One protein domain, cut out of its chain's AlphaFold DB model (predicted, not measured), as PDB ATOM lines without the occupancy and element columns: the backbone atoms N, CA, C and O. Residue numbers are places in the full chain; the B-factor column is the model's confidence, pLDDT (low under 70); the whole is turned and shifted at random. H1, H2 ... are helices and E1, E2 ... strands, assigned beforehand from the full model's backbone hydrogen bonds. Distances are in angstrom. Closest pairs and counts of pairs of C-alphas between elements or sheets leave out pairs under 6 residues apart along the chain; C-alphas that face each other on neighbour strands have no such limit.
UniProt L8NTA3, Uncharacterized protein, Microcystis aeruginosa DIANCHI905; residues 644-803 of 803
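This is residues 644 to 803 of the 803 residues of an uncharacterized protein of Microcystis aeruginosa DIANCHI905 (UniProt L8NTA3). Two twisted sheets lie face to face as an elongated sandwich, with E1, E3 and E7 of one across from E9, E8 and E4 of the other, their strands running along the longest axis. The sheet with E9 is curled like part of a barrel; H1 lies in a loop and only grazes the sheet with E1, while H2 lies in a loop beyond one end of the strands. The 160 printed residues include two helices and nine strands, in the order E1 E2 E3 E4 E5 H1 E6 E7 E8 H2 E9, and the class is mostly strand. One sheet runs E1 E3 E7 E5, antiparallel throughout, and the other E2 E9 E8 E4 E6, mixed. The whole is only just compact, close to loose, with a radius of gyration of the C-alphas of 18.1 A and spans of 57 by 31 by 29 A.

E1, residues 644 to 653, is the edge strand antiparallel to E3, residues 677 to 686, with N 650 and O 680 2.9 A apart. Residues 650 to 651 of E1 also pair with residues 660 to 661, antiparallel. E3 is antiparallel to E7, residues 736 to 745, with N 679 and O 743 at 2.8 A. E7 is antiparallel to E5, residues 707 to 710, with N 710 and O 742 at 2.8 A. In the other sheet, E2, residues 668 to 671, is parallel to E9, residues 790 to 802, with N 669 and O 799 at 2.8 A. E9 is antiparallel to E8, residues 757 to 767, with N 798 and O 759 at 2.7 A. E8 is antiparallel to E4, residues 690 to 698, with N 694 and O 764 at 2.8 A. E4 is antiparallel to the edge strand E6, residues 726 to 728, with N 693 and O 727 at 2.8 A. Between the sheets, the closest C-alphas of E1 and E9, Ala 645 and Asp 794, are 5.4 A apart. H1, residues 718 to 722, only grazes the sheet E1 E3 E7 E5. H2, residues 775 to 779, is on neither sheet. In H1 and H2 every O i to N i+4 pair is within hydrogen-bond range.

E1 begins at C-alpha 644 (160.461, 114.826, 190.447) and is 28.0 A long. E3 measures 30.0 A, E4 24.6 A, E7 29.1 A and E8 33.5 A. E9, 36.6 A long, ends at C-alpha 802 (154.993, 146.400, 191.178).

The C-alphas farthest apart, Tyr 778 and Leu 803, are 57.8 A apart. The printed part has no cut. The links E1 to E2 and E7 to E8 are long. Residues 699 to 705, 714, 716, 751 to 754 and 775 to 777 have pLDDT under 70.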
ATOM      1  N   GLY A 644     160.263 113.611 191.224       93.31
ATOM      2  CA  GLY A 644     160.461 114.826 190.447       93.31
ATOM      3  C   GLY A 644     160.605 116.060 191.323       93.31
ATOM      4  O   GLY A 644     160.355 116.004 192.524       93.31
ATOM      5  N   ALA A 645     161.046 117.155 190.714       94.38
ATOM      6  CA  ALA A 645     161.194 118.446 191.378       94.38
ATOM      7  C   ALA A 645     161.288 119.591 190.364       94.38
ATOM      8  O   ALA A 645     161.708 119.395 189.216       94.38
ATOM      9  N   ILE A 646     160.984 120.806 190.820       94.44
ATOM     10  CA  ILE A 646     161.462 122.036 190.189       94.44
ATOM     11  C   ILE A 646     162.880 122.282 190.712       94.44
ATOM     12  O   ILE A 646     163.094 122.656 191.860       94.44
ATOM     13  N   THR A 647     163.877 122.047 189.863       95.19
ATOM     14  CA  THR A 647     165.292 122.117 190.254       95.19
ATOM     15  C   THR A 647     165.834 123.538 190.259       95.19
ATOM     16  O   THR A 647     166.798 123.825 190.964       95.19
ATOM     17  N   SER A 648     165.227 124.438 189.483       95.12
ATOM     18  CA  SER A 648     165.605 125.847 189.446       95.12
ATOM     19  C   SER A 648     164.423 126.723 189.063       95.12
ATOM     20  O   SER A 648     163.670 126.414 188.138       95.12
ATOM     21  N   LEU A 649     164.326 127.873 189.725       95.88
ATOM     22  CA  LEU A 649     163.377 128.927 189.405       95.88
ATOM     23  C   LEU A 649     164.133 130.250 189.298       95.88
ATOM     24  O   LEU A 649     164.730 130.709 190.267       95.88
ATOM     25  N   ASN A 650     164.118 130.859 188.119       97.06
ATOM     26  CA  ASN A 650     164.811 132.116 187.855       97.06
ATOM     27  C   ASN A 650     163.842 133.142 187.267       97.06
ATOM     28  O   ASN A 650     162.825 132.775 186.681       97.06
ATOM     29  N   TRP A 651     164.170 134.428 187.372       97.00
ATOM     30  CA  TRP A 651     163.410 135.490 186.718       97.00
ATOM     31  C   TRP A 651     164.300 136.548 186.068       97.00
ATOM     32  O   TRP A 651     165.478 136.687 186.409       97.00
ATOM     33  N   ARG A 652     163.729 137.308 185.133       96.81
ATOM     34  CA  ARG A 652     164.362 138.482 184.519       96.81
ATOM     35  C   ARG A 652     163.324 139.476 184.009       96.81
ATOM     36  O   ARG A 652     162.171 139.111 183.805       96.81
ATOM     37  N   VAL A 653     163.752 140.703 183.733       96.06
ATOM     38  CA  VAL A 653     163.002 141.638 182.878       96.06
ATOM     39  C   VAL A 653     163.138 141.198 181.418       96.06
ATOM     40  O   VAL A 653     164.220 140.769 181.004       96.06
ATOM     41  N   VAL A 654     162.056 141.268 180.640       94.25
ATOM     42  CA  VAL A 654     162.063 140.905 179.213       94.25
ATOM     43  C   VAL A 654     163.138 141.710 178.473       94.25
ATOM     44  O   VAL A 654     163.252 142.918 178.635       94.25
ATOM     45  N   GLY A 655     163.946 141.030 177.658       89.06
ATOM     46  CA  GLY A 655     165.073 141.641 176.940       89.06
ATOM     47  C   GLY A 655     166.402 141.638 177.707       89.06
ATOM     48  O   GLY A 655     167.450 141.805 177.089       89.06
ATOM     49  N   SER A 656     166.398 141.363 179.018       92.62
ATOM     50  CA  SER A 656     167.631 141.105 179.772       92.62
ATOM     51  C   SER A 656     168.254 139.758 179.384       92.62
ATOM     52  O   SER A 656     167.559 138.760 179.181       92.62
ATOM     53  N   THR A 657     169.583 139.684 179.344       90.75
ATOM     54  CA  THR A 657     170.321 138.419 179.176       90.75
ATOM     55  C   THR A 657     170.626 137.724 180.505       90.75
ATOM     56  O   THR A 657     170.984 136.548 180.505       90.75
ATOM     57  N   ILE A 658     170.461 138.420 181.636       93.12
ATOM     58  CA  ILE A 658     170.818 137.928 182.971       93.12
ATOM     59  C   ILE A 658     169.576 137.378 183.675       93.12
ATOM     60  O   ILE A 658     168.587 138.093 183.849       93.12
ATOM     61  N   TRP A 659     169.663 136.124 184.117       96.12
ATOM     62  CA  TRP A 659     168.676 135.470 184.973       96.12
ATOM     63  C   TRP A 659     169.047 135.639 186.447       96.12
ATOM     64  O   TRP A 659     170.178 135.370 186.847       96.12
ATOM     65  N   THR A 660     168.082 136.057 187.260       96.00
ATOM     66  CA  THR A 660     168.214 136.138 188.717       96.00
ATOM     67  C   THR A 660     167.583 134.904 189.342       96.00
ATOM     68  O   THR A 660     166.399 134.646 189.126       96.00
ATOM     69  N   SER A 661     168.357 134.150 190.121       95.19
ATOM     70  CA  SER A 661     167.848 132.955 190.793       95.19
ATOM     71  C   SER A 661     166.940 133.307 191.965       95.19
ATOM     72  O   SER A 661     167.205 134.252 192.712       95.19
ATOM     73  N   LEU A 662     165.852 132.556 192.106       93.06
ATOM     74  CA  LEU A 662     164.905 132.675 193.201       93.06
ATOM     75  C   LEU A 662     165.075 131.506 194.162       93.06
ATOM     76  O   LEU A 662     165.292 130.364 193.762       93.06
ATOM     77  N   LEU A 663     164.902 131.795 195.450       85.88
ATOM     78  CA  LEU A 663     164.719 130.747 196.442       85.88
ATOM     79  C   LEU A 663     163.428 129.986 196.134       85.88
ATOM     80  O   LEU A 663     162.422 130.582 195.758       85.88
ATOM     81  N   LEU A 664     163.432 128.679 196.367       82.50
ATOM     82  CA  LEU A 664     162.256 127.829 196.184       82.50
ATOM     83  C   LEU A 664     161.224 127.970 197.329       82.50
ATOM     84  O   LEU A 664     160.166 127.346 197.309       82.50
ATOM     85  N   GLN A 665     161.494 128.820 198.325       77.25
ATOM     86  CA  GLN A 665     160.604 129.085 199.459       77.25
ATOM     87  C   GLN A 665     160.097 130.533 199.418       77.25
ATOM     88  O   GLN A 665     160.812 131.456 199.799       77.25
ATOM     89  N   CYS A 666     158.858 130.715 198.950       75.88
ATOM     90  CA  CYS A 666     158.101 131.977 198.964       75.88
ATOM     91  C   CYS A 666     158.877 133.250 198.529       75.88
ATOM     92  O   CYS A 666     158.839 134.256 199.243       75.88
ATOM     93  N   PRO A 667     159.575 133.254 197.379       89.31
ATOM     94  CA  PRO A 667     160.290 134.430 196.896       89.31
ATOM     95  C   PRO A 667     159.345 135.583 196.527       89.31
ATOM     96  O   PRO A 667     158.209 135.375 196.094       89.31
ATOM     97  N   VAL A 668     159.862 136.810 196.632       91.06
ATOM     98  CA  VAL A 668     159.176 138.040 196.218       91.06
ATOM     99  C   VAL A 668     159.970 138.720 195.105       91.06
ATOM    100  O   VAL A 668     161.145 139.041 195.285       91.06
ATOM    101  N   ILE A 669     159.322 138.985 193.975       93.19
ATOM    102  CA  ILE A 669     159.846 139.796 192.875       93.19
ATOM    103  C   ILE A 669     159.270 141.204 192.981       93.19
ATOM    104  O   ILE A 669     158.055 141.384 193.044       93.19
ATOM    105  N   ARG A 670     160.151 142.203 192.922       92.19
ATOM    106  CA  ARG A 670     159.782 143.610 192.739       92.19
ATOM    107  C   ARG A 670     159.948 143.967 191.266       92.19
ATOM    108  O   ARG A 670     161.066 144.176 190.800       92.19
ATOM    109  N   ARG A 671     158.840 143.962 190.528       91.06
ATOM    110  CA  ARG A 671     158.807 144.220 189.090       91.06
ATOM    111  C   ARG A 671     158.908 145.727 188.817       91.06
ATOM    112  O   ARG A 671     158.112 146.480 189.377       91.06
ATOM    113  N   PRO A 672     159.838 146.176 187.957       90.94
ATOM    114  CA  PRO A 672     159.905 147.575 187.546       90.94
ATOM    115  C   PRO A 672     158.625 148.051 186.841       90.94
ATOM    116  O   PRO A 672     157.959 147.279 186.148       90.94
ATOM    117  N   VAL A 673     158.283 149.330 187.013       86.00
ATOM    118  CA  VAL A 673     157.098 149.948 186.393       86.00
ATOM    119  C   VAL A 673     157.199 149.887 184.871       86.00
ATOM    120  O   VAL A 673     158.195 150.322 184.303       86.00
ATOM    121  N   GLY A 674     156.148 149.396 184.216       86.94
ATOM    122  CA  GLY A 674     156.056 149.328 182.756       86.94
ATOM    123  C   GLY A 674     156.768 148.134 182.119       86.94
ATOM    124  O   GLY A 674     156.648 147.955 180.911       86.94
ATOM    125  N   GLU A 675     157.469 147.312 182.903       91.62
ATOM    126  CA  GLU A 675     158.304 146.229 182.385       91.62
ATOM    127  C   GLU A 675     157.627 144.860 182.489       91.62
ATOM    128  O   GLU A 675     157.119 144.461 183.542       91.62
ATOM    129  N   ASP A 676     157.687 144.094 181.404       92.81
ATOM    130  CA  ASP A 676     157.327 142.680 181.414       92.81
ATOM    131  C   ASP A 676     158.444 141.864 182.073       92.81
ATOM    132  O   ASP A 676     159.631 142.164 181.926       92.81
ATOM    133  N   ILE A 677     158.079 140.774 182.747       94.56
ATOM    134  CA  ILE A 677     159.058 139.847 183.326       94.56
ATOM    135  C   ILE A 677     158.879 138.440 182.780       94.56
ATOM    136  O   ILE A 677     157.797 138.054 182.340       94.56
ATOM    137  N   GLU A 678     159.948 137.660 182.839       96.25
ATOM    138  CA  GLU A 678     159.957 136.246 182.499       96.25
ATOM    139  C   GLU A 678     160.396 135.405 183.688       96.25
ATOM    140  O   GLU A 678     161.284 135.798 184.442       96.25
ATOM    141  N   PHE A 679     159.795 134.227 183.807       95.94
ATOM    142  CA  PHE A 679     160.180 133.159 184.714       95.94
ATOM    143  C   PHE A 679     160.792 132.030 183.900       95.94
ATOM    144  O   PHE A 679     160.172 131.582 182.940       95.94
ATOM    145  N   GLN A 680     161.961 131.546 184.295       97.12
ATOM    146  CA  GLN A 680     162.542 130.312 183.785       97.12
ATOM    147  C   GLN A 680     162.388 129.240 184.852       97.12
ATOM    148  O   GLN A 680     162.864 129.402 185.977       97.12
ATOM    149  N   VAL A 681     161.732 128.150 184.480       96.94
ATOM    150  CA  VAL A 681     161.431 127.037 185.373       96.94
ATOM    151  C   VAL A 681     162.097 125.795 184.812       96.94
ATOM    152  O   VAL A 681     161.746 125.339 183.723       96.94
ATOM    153  N   VAL A 682     163.071 125.270 185.549       97.31
ATOM    154  CA  VAL A 682     163.741 124.008 185.227       97.31
ATOM    155  C   VAL A 682     163.111 122.926 186.079       97.31
ATOM    156  O   VAL A 682     163.008 123.068 187.299       97.31
ATOM    157  N   TRP A 683     162.675 121.853 185.436       96.69
ATOM    158  CA  TRP A 683     162.007 120.750 186.102       96.69
ATOM    159  C   TRP A 683     162.541 119.415 185.608       96.69
ATOM    160  O   TRP A 683     163.055 119.306 184.494       96.69
ATOM    161  N   GLN A 684     162.417 118.404 186.461       97.25
ATOM    162  CA  GLN A 684     162.755 117.027 186.131       97.25
ATOM    163  C   GLN A 684     161.763 116.063 186.773       97.25
ATOM    164  O   GLN A 684     161.272 116.319 187.876       97.25
ATOM    165  N   VAL A 685     161.507 114.946 186.101       96.75
ATOM    166  CA  VAL A 685     160.758 113.812 186.653       96.75
ATOM    167  C   VAL A 685     161.414 112.500 186.245       96.75
ATOM    168  O   VAL A 685     162.042 112.407 185.191       96.75
ATOM    169  N   SER A 686     161.235 111.478 187.070       96.19
ATOM    170  CA  SER A 686     161.734 110.125 186.837       96.19
ATOM    171  C   SER A 686     160.799 109.092 187.460       96.19
ATOM    172  O   SER A 686     160.269 109.317 188.546       96.19
ATOM    173  N   SER A 687     160.627 107.947 186.812       95.44
ATOM    174  CA  SER A 687     159.870 106.797 187.324       95.44
ATOM    175  C   SER A 687     160.467 105.513 186.748       95.44
ATOM    176  O   SER A 687     161.038 105.561 185.664       95.44
ATOM    177  N   LEU A 688     160.321 104.364 187.418       94.25
ATOM    178  CA  LEU A 688     160.700 103.072 186.823       94.25
ATOM    179  C   LEU A 688     159.906 102.787 185.542       94.25
ATOM    180  O   LEU A 688     160.449 102.223 184.595       94.25
ATOM    181  N   HIS A 689     158.645 103.222 185.508       95.19
ATOM    182  CA  HIS A 689     157.795 103.185 184.328       95.19
ATOM    183  C   HIS A 689     157.065 104.528 184.189       95.19
ATOM    184  O   HIS A 689     155.937 104.694 184.653       95.19
ATOM    185  N   LEU A 690     157.712 105.532 183.589       94.69
ATOM    186  CA  LEU A 690     157.109 106.855 183.371       94.69
ATOM    187  C   LEU A 690     155.975 106.783 182.333       94.69
ATOM    188  O   LEU A 690     156.117 106.121 181.307       94.69
ATOM    189  N   LEU A 691     154.860 107.468 182.606       91.81
ATOM    190  CA  LEU A 691     153.815 107.761 181.618       91.81
ATOM    191  C   LEU A 691     154.002 109.159 181.055       91.81
ATOM    192  O   LEU A 691     154.198 109.332 179.856       91.81
ATOM    193  N   TYR A 692     153.933 110.156 181.936       89.81
ATOM    194  CA  TYR A 692     154.139 111.540 181.552       89.81
ATOM    195  C   TYR A 692     154.604 112.403 182.726       89.81
ATOM    196  O   TYR A 692     154.360 112.091 183.896       89.81
ATOM    197  N   GLY A 693     155.250 113.514 182.383       90.75
ATOM    198  CA  GLY A 693     155.544 114.642 183.256       90.75
ATOM    199  C   GLY A 693     154.962 115.926 182.675       90.75
ATOM    200  O   GLY A 693     154.964 116.112 181.459       90.75
ATOM    201  N   GLN A 694     154.445 116.810 183.524       89.69
ATOM    202  CA  GLN A 694     153.896 118.091 183.086       89.69
ATOM    203  C   GLN A 694     154.174 119.198 184.097       89.69
ATOM    204  O   GLN A 694     153.731 119.133 185.244       89.69
ATOM    205  N   LEU A 695     154.833 120.252 183.636       87.31
ATOM    206  CA  LEU A 695     154.927 121.530 184.312       87.31
ATOM    207  C   LEU A 695     153.674 122.362 184.036       87.31
ATOM    208  O   LEU A 695     153.304 122.627 182.891       87.31
ATOM    209  N   VAL A 696     153.051 122.836 185.106       81.62
ATOM    210  CA  VAL A 696     151.876 123.697 185.038       81.62
ATOM    211  C   VAL A 696     152.167 125.004 185.765       81.62
ATOM    212  O   VAL A 696     152.835 125.025 186.799       81.62
ATOM    213  N   ALA A 697     151.647 126.102 185.219       79.50
ATOM    214  CA  ALA A 697     151.772 127.435 185.789       79.50
ATOM    215  C   ALA A 697     150.401 128.102 185.959       79.50
ATOM    216  O   ALA A 697     149.483 127.893 185.165       79.50
ATOM    217  N   SER A 698     150.253 128.936 186.988       73.88
ATOM    218  CA  SER A 698     149.040 129.731 187.231       73.88
ATOM    219  C   SER A 698     149.358 131.034 187.975       73.88
ATOM    220  O   SER A 698     150.371 131.120 188.668       73.88
ATOM    221  N   GLY A 699     148.503 132.057 187.866       68.88
ATOM    222  CA  GLY A 699     148.735 133.390 188.434       68.88
ATOM    223  C   GLY A 699     147.469 134.133 188.861       68.88
ATOM    224  O   GLY A 699     146.363 133.768 188.473       68.88
ATOM    225  N   CYS A 700     147.639 135.191 189.658       59.12
ATOM    226  CA  CYS A 700     146.569 136.105 190.065       59.12
ATOM    227  C   CYS A 700     146.136 136.988 188.882       59.12
ATOM    228  O   CYS A 700     146.756 137.998 188.574       59.12
ATOM    229  N   GLY A 701     145.085 136.572 188.181       51.53
ATOM    230  CA  GLY A 701     144.495 137.314 187.069       51.53
ATOM    231  C   GLY A 701     143.490 136.426 186.353       51.53
ATOM    232  O   GLY A 701     143.794 135.278 186.046       51.53
ATOM    233  N   SER A 702     142.276 136.916 186.121       39.47
ATOM    234  CA  SER A 702     141.135 136.147 185.594       39.47
ATOM    235  C   SER A 702     141.309 135.612 184.161       39.47
ATOM    236  O   SER A 702     140.363 135.054 183.613       39.47
ATOM    237  N   SER A 703     142.493 135.730 183.551       43.75
ATOM    238  CA  SER A 703     142.788 135.157 182.237       43.75
ATOM    239  C   SER A 703     144.201 134.562 182.153       43.75
ATOM    240  O   SER A 703     145.182 135.139 182.623       43.75
ATOM    241  N   THR A 704     144.309 133.425 181.465       46.88
ATOM    242  CA  THR A 704     145.567 132.796 181.014       46.88
ATOM    243  C   THR A 704     146.390 133.689 180.073       46.88
ATOM    244  O   THR A 704     147.530 133.370 179.761       46.88
ATOM    245  N   ALA A 705     145.850 134.833 179.634       53.12
ATOM    246  CA  ALA A 705     146.522 135.783 178.750       53.12
ATOM    247  C   ALA A 705     147.618 136.617 179.447       53.12
ATOM    248  O   ALA A 705     148.427 137.253 178.770       53.12
ATOM    249  N   VAL A 706     147.646 136.630 180.785       71.19
ATOM    250  CA  VAL A 706     148.567 137.461 181.574       71.19
ATOM    251  C   VAL A 706     149.917 136.777 181.813       71.19
ATOM    252  O   VAL A 706     150.955 137.428 181.693       71.19
ATOM    253  N   LEU A 707     149.904 135.473 182.112       79.81
ATOM    254  CA  LEU A 707     151.090 134.622 182.228       79.81
ATOM    255  C   LEU A 707     151.097 133.638 181.055       79.81
ATOM    256  O   LEU A 707     150.275 132.728 181.010       79.81
ATOM    257  N   SER A 708     152.022 133.814 180.116       83.38
ATOM    258  CA  SER A 708     152.028 133.079 178.847       83.38
ATOM    259  C   SER A 708     153.328 132.313 178.635       83.38
ATOM    260  O   SER A 708     154.414 132.880 178.766       83.38
ATOM    261  N   LEU A 709     153.222 131.033 178.277       86.88
ATOM    262  CA  LEU A 709     154.366 130.212 177.876       86.88
ATOM    263  C   LEU A 709     155.042 130.816 176.634       86.88
ATOM    264  O   LEU A 709     154.355 131.329 175.750       86.88
ATOM    265  N   GLN A 710     156.372 130.796 176.595       88.31
ATOM    266  CA  GLN A 710     157.175 131.374 175.521       88.31
ATOM    267  C   GLN A 710     157.903 130.286 174.717       88.31
ATOM    268  O   GLN A 710     158.527 129.416 175.327       88.31
ATOM    269  N   PRO A 711     157.911 130.372 173.370       86.31
ATOM    270  CA  PRO A 711     157.165 131.322 172.532       86.31
ATOM    271  C   PRO A 711     155.634 131.177 172.652       86.31
ATOM    272  O   PRO A 711     155.150 130.063 172.843       86.31
ATOM    273  N   PRO A 712     154.856 132.269 172.518       78.06
ATOM    274  CA  PRO A 712     153.403 132.207 172.636       78.06
ATOM    275  C   PRO A 712     152.804 131.334 171.528       78.06
ATOM    276  O   PRO A 712     153.274 131.340 170.390       78.06
ATOM    277  N   MET A 713     151.752 130.585 171.856       72.25
ATOM    278  CA  MET A 713     151.047 129.690 170.931       72.25
ATOM    279  C   MET A 713     149.708 130.299 170.465       72.25
ATOM    280  O   MET A 713     149.102 131.049 171.235       72.25
ATOM    281  N   PRO A 714     149.209 129.975 169.251       63.75
ATOM    282  CA  PRO A 714     149.765 129.014 168.294       63.75
ATOM    283  C   PRO A 714     150.823 129.632 167.366       63.75
ATOM    284  O   PRO A 714     150.636 130.701 166.791       63.75
ATOM    285  N   THR A 715     151.927 128.916 167.177       71.06
ATOM    286  CA  THR A 715     152.976 129.185 166.174       71.06
ATOM    287  C   THR A 715     153.361 127.892 165.447       71.06
ATOM    288  O   THR A 715     153.013 126.796 165.891       71.06
ATOM    289  N   ALA A 716     154.112 127.979 164.343       68.56
ATOM    290  CA  ALA A 716     154.619 126.793 163.638       68.56
ATOM    291  C   ALA A 716     155.498 125.880 164.526       68.56
ATOM    292  O   ALA A 716     155.650 124.700 164.231       68.56
ATOM    293  N   THR A 717     156.031 126.404 165.634       75.06
ATOM    294  CA  THR A 717     156.870 125.686 166.607       75.06
ATOM    295  C   THR A 717     156.117 125.289 167.882       75.06
ATOM    296  O   THR A 717     156.748 124.946 168.876       75.06
ATOM    297  N   SER A 718     154.776 125.307 167.881       78.19
ATOM    298  CA  SER A 718     153.952 125.005 169.072       78.19
ATOM    299  C   SER A 718     154.311 123.672 169.743       78.19
ATOM    300  O   SER A 718     154.367 123.599 170.965       78.19
ATOM    301  N   ALA A 719     154.620 122.636 168.957       79.06
ATOM    302  CA  ALA A 719     155.053 121.337 169.473       79.06
ATOM    303  C   ALA A 719     156.367 121.424 170.274       79.06
ATOM    304  O   ALA A 719     156.486 120.837 171.343       79.06
ATOM    305  N   GLN A 720     157.336 122.210 169.795       85.06
ATOM    306  CA  GLN A 720     158.611 122.427 170.489       85.06
ATOM    307  C   GLN A 720     158.412 123.233 171.773       85.06
ATOM    308  O   GLN A 720     159.053 122.951 172.780       85.06
ATOM    309  N   THR A 721     157.506 124.217 171.753       84.56
ATOM    310  CA  THR A 721     157.132 124.969 172.952       84.56
ATOM    311  C   THR A 721     156.487 124.052 173.995       84.56
ATOM    312  O   THR A 721     156.886 124.089 175.157       84.56
ATOM    313  N   LEU A 722     155.527 123.208 173.601       84.12
ATOM    314  CA  LEU A 722     154.865 122.261 174.505       84.12
ATOM    315  C   LEU A 722     155.851 121.269 175.121       84.12
ATOM    316  O   LEU A 722     155.815 121.077 176.332       84.12
ATOM    317  N   ALA A 723     156.806 120.754 174.344       88.88
ATOM    318  CA  ALA A 723     157.852 119.858 174.842       88.88
ATOM    319  C   ALA A 723     158.715 120.461 175.978       88.88
ATOM    320  O   ALA A 723     159.419 119.737 176.677       88.88
ATOM    321  N   THR A 724     158.672 121.784 176.206       93.31
ATOM    322  CA  THR A 724     159.333 122.410 177.371       93.31
ATOM    323  C   THR A 724     158.550 122.262 178.679       93.31
ATOM    324  O   THR A 724     159.120 122.386 179.767       93.31
ATOM    325  N   THR A 725     157.244 122.013 178.584       87.88
ATOM    326  CA  THR A 725     156.298 121.952 179.707       87.88
ATOM    327  C   THR A 725     155.644 120.597 179.881       87.88
ATOM    328  O   THR A 725     155.036 120.352 180.913       87.88
ATOM    329  N   GLU A 726     155.733 119.718 178.899       90.88
ATOM    330  CA  GLU A 726     155.151 118.391 178.966       90.88
ATOM    331  C   GLU A 726     156.033 117.376 178.262       90.88
ATOM    332  O   GLU A 726     156.762 117.698 177.329       90.88
ATOM    333  N   HIS A 727     155.947 116.147 178.746       93.31
ATOM    334  CA  HIS A 727     156.622 115.003 178.170       93.31
ATOM    335  C   HIS A 727     155.773 113.770 178.412       93.31
ATOM    336  O   HIS A 727     155.520 113.415 179.562       93.31
ATOM    337  N   TRP A 728     155.344 113.125 177.344       91.69
ATOM    338  CA  TRP A 728     154.768 111.794 177.347       91.69
ATOM    339  C   TRP A 728     155.842 110.794 176.928       91.69
ATOM    340  O   TRP A 728     156.652 111.085 176.052       91.69
ATOM    341  N   TYR A 729     155.858 109.613 177.532       92.81
ATOM    342  CA  TYR A 729     156.901 108.638 177.247       92.81
ATOM    343  C   TYR A 729     156.862 108.155 175.782       92.81
ATOM    344  O   TYR A 729     155.811 107.899 175.194       92.81
ATOM    345  N   THR A 730     158.033 108.017 175.179       91.19
ATOM    346  CA  THR A 730     158.203 107.690 173.754       91.19
ATOM    347  C   THR A 730     158.563 106.220 173.522       91.19
ATOM    348  O   THR A 730     158.344 105.686 172.435       91.19
ATOM    349  N   SER A 731     159.106 105.540 174.538       89.81
ATOM    350  CA  SER A 731     159.512 104.129 174.495       89.81
ATOM    351  C   SER A 731     159.686 103.550 175.905       89.81
ATOM    352  O   SER A 731     159.706 104.291 176.880       89.81
ATOM    353  N   GLU A 732     159.870 102.234 176.037       87.50
ATOM    354  CA  GLU A 732     160.048 101.567 177.342       87.50
ATOM    355  C   GLU A 732     161.203 102.142 178.187       87.50
ATOM    356  O   GLU A 732     161.096 102.200 179.412       87.50
ATOM    357  N   ALA A 733     162.275 102.600 177.530       90.31
ATOM    358  CA  ALA A 733     163.454 103.188 178.166       90.31
ATOM    359  C   ALA A 733     163.267 104.668 178.563       90.31
ATOM    360  O   ALA A 733     164.113 105.232 179.259       90.31
ATOM    361  N   ASP A 734     162.180 105.302 178.122       94.00
ATOM    362  CA  ASP A 734     161.875 106.708 178.378       94.00
ATOM    363  C   ASP A 734     161.241 106.886 179.762       94.00
ATOM    364  O   ASP A 734     160.026 106.960 179.936       94.00
ATOM    365  N   ASN A 735     162.109 106.886 180.767       95.81
ATOM    366  CA  ASN A 735     161.744 106.833 182.179       95.81
ATOM    367  C   ASN A 735     162.182 108.072 182.968       95.81
ATOM    368  O   ASN A 735     162.006 108.149 184.185       95.81
ATOM    369  N   THR A 736     162.794 109.049 182.306       95.81
ATOM    370  CA  THR A 736     163.273 110.286 182.925       95.81
ATOM    371  C   THR A 736     163.238 111.402 181.899       95.81
ATOM    372  O   THR A 736     163.663 111.216 180.764       95.81
ATOM    373  N   THR A 737     162.777 112.574 182.316       95.44
ATOM    374  CA  THR A 737     162.802 113.777 181.486       95.44
ATOM    375  C   THR A 737     163.199 114.987 182.315       95.44
ATOM    376  O   THR A 737     162.949 115.054 183.523       95.44
ATOM    377  N   SER A 738     163.822 115.951 181.653       95.94
ATOM    378  CA  SER A 738     164.135 117.255 182.216       95.94
ATOM    379  C   SER A 738     163.958 118.307 181.140       95.94
ATOM    380  O   SER A 738     164.485 118.150 180.036       95.94
ATOM    381  N   ALA A 739     163.267 119.390 181.464       96.25
ATOM    382  CA  ALA A 739     163.032 120.469 180.523       96.25
ATOM    383  C   ALA A 739     163.069 121.831 181.219       96.25
ATOM    384  O   ALA A 739     163.074 121.952 182.446       96.25
ATOM    385  N   THR A 740     163.163 122.879 180.406       97.12
ATOM    386  CA  THR A 740     163.183 124.266 180.864       97.12
ATOM    387  C   THR A 740     162.126 125.051 180.114       97.12
ATOM    388  O   THR A 740     162.242 125.237 178.905       97.12
ATOM    389  N   ALA A 741     161.125 125.539 180.840       96.06
ATOM    390  CA  ALA A 741     160.069 126.381 180.294       96.06
ATOM    391  C   ALA A 741     160.301 127.847 180.662       96.06
ATOM    392  O   ALA A 741     160.804 128.155 181.747       96.06
ATOM    393  N   VAL A 742     159.888 128.756 179.778       95.50
ATOM    394  CA  VAL A 742     159.897 130.198 180.045       95.50
ATOM    395  C   VAL A 742     158.475 130.743 179.998       95.50
ATOM    396  O   VAL A 742     157.786 130.596 178.994       95.50
ATOM    397  N   TYR A 743     158.037 131.412 181.063       93.00
ATOM    398  CA  TYR A 743     156.732 132.069 181.134       93.00
ATOM    399  C   TYR A 743     156.900 133.579 181.216       93.00
ATOM    400  O   TYR A 743     157.605 134.070 182.088       93.00
ATOM    401  N   ARG A 744     156.205 134.325 180.359       92.44
ATOM    402  CA  ARG A 744     156.177 135.791 180.380       92.44
ATOM    403  C   ARG A 744     154.946 136.293 181.115       92.44
ATOM    404  O   ARG A 744     153.824 135.947 180.740       92.44
ATOM    405  N   LEU A 745     155.168 137.147 182.107       90.44
ATOM    406  CA  LEU A 745     154.153 137.931 182.794       90.44
ATOM    407  C   LEU A 745     154.174 139.370 182.269       90.44
ATOM    408  O   LEU A 745     155.129 140.113 182.509       90.44
ATOM    409  N   LYS A 746     153.105 139.764 181.575       87.69
ATOM    410  CA  LYS A 746     152.981 141.117 181.012       87.69
ATOM    411  C   LYS A 746     152.749 142.169 182.095       87.69
ATOM    412  O   LYS A 746     152.052 141.893 183.068       87.69
ATOM    413  N   PHE A 747     153.276 143.376 181.940       86.38
ATOM    414  CA  PHE A 747     152.872 144.532 182.733       86.38
ATOM    415  C   PHE A 747     151.435 144.942 182.351       86.38
ATOM    416  O   PHE A 747     151.071 144.852 181.173       86.38
ATOM    417  N   PRO A 748     150.574 145.332 183.308       81.75
ATOM    418  CA  PRO A 748     149.190 145.665 183.006       81.75
ATOM    419  C   PRO A 748     149.129 146.977 182.216       81.75
ATOM    420  O   PRO A 748     149.704 147.991 182.612       81.75
ATOM    421  N   SER A 749     148.415 146.967 181.089       78.88
ATOM    422  CA  SER A 749     148.128 148.186 180.324       78.88
ATOM    423  C   SER A 749     147.220 149.128 181.120       78.88
ATOM    424  O   SER A 749     146.423 148.686 181.948       78.88
ATOM    425  N   ALA A 750     147.279 150.429 180.825       73.56
ATOM    426  CA  ALA A 750     146.414 151.421 181.460       73.56
ATOM    427  C   ALA A 750     144.925 151.016 181.388       73.56
ATOM    428  O   ALA A 750     144.408 150.705 180.315       73.56
ATOM    429  N   GLY A 751     144.249 151.007 182.541       66.19
ATOM    430  CA  GLY A 751     142.839 150.618 182.665       66.19
ATOM    431  C   GLY A 751     142.576 149.113 182.813       66.19
ATOM    432  O   GLY A 751     141.417 148.729 182.948       66.19
ATOM    433  N   GLN A 752     143.608 148.258 182.812       68.00
ATOM    434  CA  GLN A 752     143.476 146.839 183.162       68.00
ATOM    435  C   GLN A 752     143.656 146.615 184.674       68.00
ATOM    436  O   GLN A 752     144.388 147.375 185.313       68.00
ATOM    437  N   PRO A 753     143.014 145.581 185.259       65.25
ATOM    438  CA  PRO A 753     143.249 145.197 186.646       65.25
ATOM    439  C   PRO A 753     144.729 144.908 186.883       65.25
ATOM    440  O   PRO A 753     145.392 144.310 186.030       65.25
ATOM    441  N   ASP A 754     145.230 145.307 188.048       68.88
ATOM    442  CA  ASP A 754     146.606 145.013 188.412       68.88
ATOM    443  C   ASP A 754     146.823 143.496 188.500       68.88
ATOM    444  O   ASP A 754     145.960 142.746 188.960       68.88
ATOM    445  N   ASN A 755     147.983 143.046 188.040       76.06
ATOM    446  CA  ASN A 755     148.409 141.652 188.079       76.06
ATOM    447  C   ASN A 755     149.606 141.466 189.022       76.06
ATOM    448  O   ASN A 755     150.475 140.626 188.808       76.06
ATOM    449  N   GLN A 756     149.650 142.257 190.093       81.31
ATOM    450  CA  GLN A 756     150.386 141.886 191.296       81.31
ATOM    451  C   GLN A 756     149.703 140.691 191.971       81.31
ATOM    452  O   GLN A 756     148.478 140.557 191.948       81.31
ATOM    453  N   GLY A 757     150.487 139.819 192.602       79.00
ATOM    454  CA  GLY A 757     149.952 138.689 193.356       79.00
ATOM    455  C   GLY A 757     150.823 137.440 193.311       79.00
ATOM    456  O   GLY A 757     152.021 137.504 193.047       79.00
ATOM    457  N   ALA A 758     150.207 136.296 193.606       79.62
ATOM    458  CA  ALA A 758     150.875 135.004 193.699       79.62
ATOM    459  C   ALA A 758     150.804 134.218 192.379       79.62
ATOM    460  O   ALA A 758     149.733 133.861 191.867       79.62
ATOM    461  N   TYR A 759     151.981 133.890 191.865       82.12
ATOM    462  CA  TYR A 759     152.204 133.019 190.721       82.12
ATOM    463  C   TYR A 759     152.731 131.686 191.218       82.12
ATOM    464  O   TYR A 759     153.543 131.664 192.130       82.12
ATOM    465  N   SER A 760     152.267 130.577 190.657       81.88
ATOM    466  CA  SER A 760     152.676 129.247 191.108       81.88
ATOM    467  C   SER A 760     153.051 128.372 189.935       81.88
ATOM    468  O   SER A 760     152.427 128.455 188.876       81.88
ATOM    469  N   PHE A 761     154.027 127.512 190.182       84.88
ATOM    470  CA  PHE A 761     154.548 126.514 189.267       84.88
ATOM    471  C   PHE A 761     154.554 125.180 189.991       84.88
ATOM    472  O   PHE A 761     154.938 125.110 191.158       84.88
ATOM    473  N   TRP A 762     154.112 124.128 189.323       86.06
ATOM    474  CA  TRP A 762     154.123 122.797 189.905       86.06
ATOM    475  C   TRP A 762     154.299 121.743 188.836       86.06
ATOM    476  O   TRP A 762     153.923 121.938 187.678       86.06
ATOM    477  N   VAL A 763     154.878 120.624 189.242       86.25
ATOM    478  CA  VAL A 763     155.174 119.506 188.355       86.25
ATOM    479  C   VAL A 763     154.268 118.352 188.728       86.25
ATOM    480  O   VAL A 763     154.213 117.939 189.887       86.25
ATOM    481  N   ASN A 764     153.558 117.832 187.734       84.62
ATOM    482  CA  ASN A 764     152.855 116.568 187.840       84.62
ATOM    483  C   ASN A 764     153.683 115.470 187.185       84.62
ATOM    484  O   ASN A 764     154.303 115.705 186.147       84.62
ATOM    485  N   ALA A 765     153.654 114.276 187.761       87.94
ATOM    486  CA  ALA A 765     154.244 113.094 187.155       87.94
ATOM    487  C   ALA A 765     153.366 111.880 187.437       87.94
ATOM    488  O   ALA A 765     152.809 111.760 188.530       87.94
ATOM    489  N   TYR A 766     153.268 110.987 186.457       89.31
ATOM    490  CA  TYR A 766     152.471 109.770 186.557       89.31
ATOM    491  C   TYR A 766     153.236 108.555 186.037       89.31
ATOM    492  O   TYR A 766     153.996 108.643 185.069       89.31
ATOM    493  N   SER A 767     153.028 107.420 186.698       92.69
ATOM    494  CA  SER A 767     153.484 106.110 186.240       92.69
ATOM    495  C   SER A 767     152.541 105.573 185.164       92.69
ATOM    496  O   SER A 767     151.342 105.863 185.182       92.69
ATOM    497  N   ARG A 768     153.072 104.778 184.223       92.62
ATOM    498  CA  ARG A 768     152.263 104.089 183.197       92.62
ATOM    499  C   ARG A 768     151.649 102.786 183.693       92.62
ATOM    500  O   ARG A 768     150.950 102.130 182.922       92.62
ATOM    501  N   ALA A 769     151.896 102.428 184.951       92.81
ATOM    502  CA  ALA A 769     151.316 101.260 185.587       92.81
ATOM    503  C   ALA A 769     149.775 101.302 185.568       92.81
ATOM    504  O   ALA A 769     149.172 102.377 185.629       92.81
ATOM    505  N   ILE A 770     149.140 100.129 185.500       90.25
ATOM    506  CA  ILE A 770     147.683  99.978 185.465       90.25
ATOM    507  C   ILE A 770     147.137  99.066 186.567       90.25
ATOM    508  O   ILE A 770     147.729  98.035 186.882       90.25
ATOM    509  N   ASP A 771     145.963  99.412 187.103       88.38
ATOM    510  CA  ASP A 771     145.137  98.479 187.878       88.38
ATOM    511  C   ASP A 771     144.161  97.757 186.922       88.38
ATOM    512  O   ASP A 771     143.253  98.386 186.359       88.38
ATOM    513  N   PRO A 772     144.321  96.436 186.712       89.00
ATOM    514  CA  PRO A 772     143.482  95.658 185.803       89.00
ATOM    515  C   PRO A 772     142.078  95.374 186.365       89.00
ATOM    516  O   PRO A 772     141.307  94.635 185.751       89.00
ATOM    517  N   SER A 773     141.730  95.916 187.532       84.38
ATOM    518  CA  SER A 773     140.434  95.715 188.189       84.38
ATOM    519  C   SER A 773     139.396  96.781 187.816       84.38
ATOM    520  O   SER A 773     138.230  96.689 188.193       84.38
ATOM    521  N   HIS A 774     139.781  97.801 187.047       72.56
ATOM    522  CA  HIS A 774     138.898  98.920 186.736       72.56
ATOM    523  C   HIS A 774     138.000  98.657 185.522       72.56
ATOM    524  O   HIS A 774     138.471  98.429 184.407       72.56
ATOM    525  N   ALA A 775     136.685  98.781 185.716       66.44
ATOM    526  CA  ALA A 775     135.682  98.461 184.696       66.44
ATOM    527  C   ALA A 775     135.790  99.302 183.408       66.44
ATOM    528  O   ALA A 775     135.397  98.842 182.336       66.44
ATOM    529  N   THR A 776     136.329 100.529 183.480       67.75
ATOM    530  CA  THR A 776     136.508 101.369 182.281       67.75
ATOM    531  C   THR A 776     137.481 100.750 181.289       67.75
ATOM    532  O   THR A 776     137.281 100.915 180.091       67.75
ATOM    533  N   GLY A 777     138.506 100.038 181.770       69.00
ATOM    534  CA  GLY A 777     139.506  99.418 180.911       69.00
ATOM    535  C   GLY A 777     138.891  98.329 180.044       69.00
ATOM    536  O   GLY A 777     139.008  98.386 178.824       69.00
ATOM    537  N   TYR A 778     138.133  97.416 180.655       72.44
ATOM    538  CA  TYR A 778     137.433  96.360 179.922       72.44
ATOM    539  C   TYR A 778     136.428  96.917 178.901       72.44
ATOM    540  O   TYR A 778     136.449  96.528 177.738       72.44
ATOM    541  N   ASN A 779     135.609  97.898 179.297       71.44
ATOM    542  CA  ASN A 779     134.627  98.520 178.399       71.44
ATOM    543  C   ASN A 779     135.262  99.310 177.239       71.44
ATOM    544  O   ASN A 779     134.603  99.539 176.227       71.44
ATOM    545  N   ALA A 780     136.512  99.753 177.393       70.31
ATOM    546  CA  ALA A 780     137.286 100.458 176.373       70.31
ATOM    547  C   ALA A 780     138.244  99.533 175.601       70.31
ATOM    548  O   ALA A 780     139.144 100.024 174.916       70.31
ATOM    549  N   ASP A 781     138.097  98.207 175.736       76.88
ATOM    550  CA  ASP A 781     138.974  97.220 175.091       76.88
ATOM    551  C   ASP A 781     140.473  97.473 175.392       76.88
ATOM    552  O   ASP A 781     141.380  97.273 174.574       76.88
ATOM    553  N   TRP A 782     140.711  98.017 176.590       80.19
ATOM    554  CA  TRP A 782     141.991  98.459 177.130       80.19
ATOM    555  C   TRP A 782     142.740  99.506 176.283       80.19
ATOM    556  O   TRP A 782     143.885  99.822 176.586       80.19
ATOM    557  N   ASN A 783     142.114 100.118 175.272       78.69
ATOM    558  CA  ASN A 783     142.709 101.193 174.465       78.69
ATOM    559  C   ASN A 783     142.373 102.570 175.052       78.69
ATOM    560  O   ASN A 783     141.504 103.289 174.558       78.69
ATOM    561  N   TYR A 784     143.058 102.943 176.130       75.12
ATOM    562  CA  TYR A 784     142.820 104.195 176.845       75.12
ATOM    563  C   TYR A 784     144.042 104.620 177.666       75.12
ATOM    564  O   TYR A 784     144.946 103.824 177.919       75.12
ATOM    565  N   ASN A 785     144.045 105.883 178.089       77.56
ATOM    566  CA  ASN A 785     145.056 106.439 178.982       77.56
ATOM    567  C   ASN A 785     144.448 106.621 180.378       77.56
ATOM    568  O   ASN A 785     143.448 107.332 180.522       77.56
ATOM    569  N   GLN A 786     145.041 105.997 181.397       73.31
ATOM    570  CA  GLN A 786     144.592 106.100 182.786       73.31
ATOM    571  C   GLN A 786     145.741 106.385 183.740       73.31
ATOM    572  O   GLN A 786     146.822 105.803 183.652       73.31
ATOM    573  N   LEU A 787     145.454 107.285 184.676       77.19
ATOM    574  CA  LEU A 787     146.382 107.780 185.676       77.19
ATOM    575  C   LEU A 787     146.068 107.110 187.011       77.19
ATOM    576  O   LEU A 787     145.021 107.373 187.599       77.19
ATOM    577  N   TRP A 788     146.963 106.230 187.453       72.50
ATOM    578  CA  TRP A 788     146.767 105.421 188.657       72.50
ATOM    579  C   TRP A 788     147.673 105.824 189.810       72.50
ATOM    580  O   TRP A 788     147.210 106.001 190.931       72.50
ATOM    581  N   ILE A 789     148.965 105.981 189.525       81.81
ATOM    582  CA  ILE A 789     149.972 106.358 190.510       81.81
ATOM    583  C   ILE A 789     150.657 107.624 190.016       81.81
ATOM    584  O   ILE A 789     151.240 107.646 188.929       81.81
ATOM    585  N   GLY A 790     150.583 108.679 190.820       81.00
ATOM    586  CA  GLY A 790     151.158 109.976 190.506       81.00
ATOM    587  C   GLY A 790     150.337 111.122 191.075       81.00
ATOM    588  O   GLY A 790     149.478 110.935 191.933       81.00
ATOM    589  N   GLY A 791     150.625 112.324 190.594       75.44
ATOM    590  CA  GLY A 791     149.988 113.549 191.054       75.44
ATOM    591  C   GLY A 791     150.942 114.727 190.971       75.44
ATOM    592  O   GLY A 791     151.933 114.686 190.241       75.44
ATOM    593  N   THR A 792     150.650 115.780 191.731       78.12
ATOM    594  CA  THR A 792     151.580 116.898 191.914       78.12
ATOM    595  C   THR A 792     152.720 116.470 192.831       78.12
ATOM    596  O   THR A 792     152.497 116.221 194.014       78.12
ATOM    597  N   ILE A 793     153.929 116.401 192.278       82.69
ATOM    598  CA  ILE A 793     155.132 115.953 192.987       82.69
ATOM    599  C   ILE A 793     155.822 117.115 193.698       82.69
ATOM    600  O   ILE A 793     156.338 116.948 194.800       82.69
ATOM    601  N   ASP A 794     155.802 118.299 193.088       84.25
ATOM    602  CA  ASP A 794     156.454 119.486 193.633       84.25
ATOM    603  C   ASP A 794     155.690 120.761 193.266       84.25
ATOM    604  O   ASP A 794     155.032 120.820 192.222       84.25
ATOM    605  N   PHE A 795     155.749 121.773 194.133       83.00
ATOM    606  CA  PHE A 795     154.962 123.001 194.033       83.00
ATOM    607  C   PHE A 795     155.706 124.197 194.636       83.00
ATOM    608  O   PHE A 795     156.066 124.191 195.815       83.00
ATOM    609  N   HIS A 796     155.801 125.285 193.871       82.50
ATOM    610  CA  HIS A 796     156.380 126.551 194.314       82.50
ATOM    611  C   HIS A 796     155.509 127.746 193.943       82.50
ATOM    612  O   HIS A 796     154.863 127.768 192.895       82.50
ATOM    613  N   SER A 797     155.545 128.778 194.787       84.31
ATOM    614  CA  SER A 797     154.850 130.047 194.562       84.31
ATOM    615  C   SER A 797     155.799 131.234 194.677       84.31
ATOM    616  O   SER A 797     156.636 131.263 195.571       84.31
ATOM    617  N   VAL A 798     155.618 132.233 193.814       85.88
ATOM    618  CA  VAL A 798     156.339 133.508 193.768       85.88
ATOM    619  C   VAL A 798     155.341 134.649 193.915       85.88
ATOM    620  O   VAL A 798     154.343 134.699 193.195       85.88
ATOM    621  N   ALA A 799     155.612 135.587 194.816       86.94
ATOM    622  CA  ALA A 799     154.860 136.832 194.890       86.94
ATOM    623  C   ALA A 799     155.476 137.869 193.944       86.94
ATOM    624  O   ALA A 799     156.688 138.073 193.950       86.94
ATOM    625  N   VAL A 800     154.652 138.548 193.152       88.38
ATOM    626  CA  VAL A 800     155.068 139.663 192.296       88.38
ATOM    627  C   VAL A 800     154.388 140.928 192.789       88.38
ATOM    628  O   VAL A 800     153.162 140.973 192.893       88.38
ATOM    629  N   VAL A 801     155.193 141.950 193.066       88.81
ATOM    630  CA  VAL A 801     154.737 143.300 193.405       88.81
ATOM    631  C   VAL A 801     155.310 144.299 192.404       88.81
ATOM    632  O   VAL A 801     156.449 144.142 191.962       88.81
ATOM    633  N   ASN A 802     154.533 145.311 192.037       84.69
ATOM    634  CA  ASN A 802     154.993 146.400 191.178       84.69
ATOM    635  C   ASN A 802     155.658 147.458 192.049       84.69
ATOM    636  O   ASN A 802     155.208 147.714 193.168       84.69
ATOM    637  N   LEU A 803     156.748 148.026 191.538       79.69
ATOM    638  CA  LEU A 803     157.405 149.180 192.148       79.69
ATOM    639  C   LEU A 803     156.617 150.476 191.963       79.69
ATOM    640  O   LEU A 803     155.807 150.546 191.013       79.69
TER     641      LEU A 803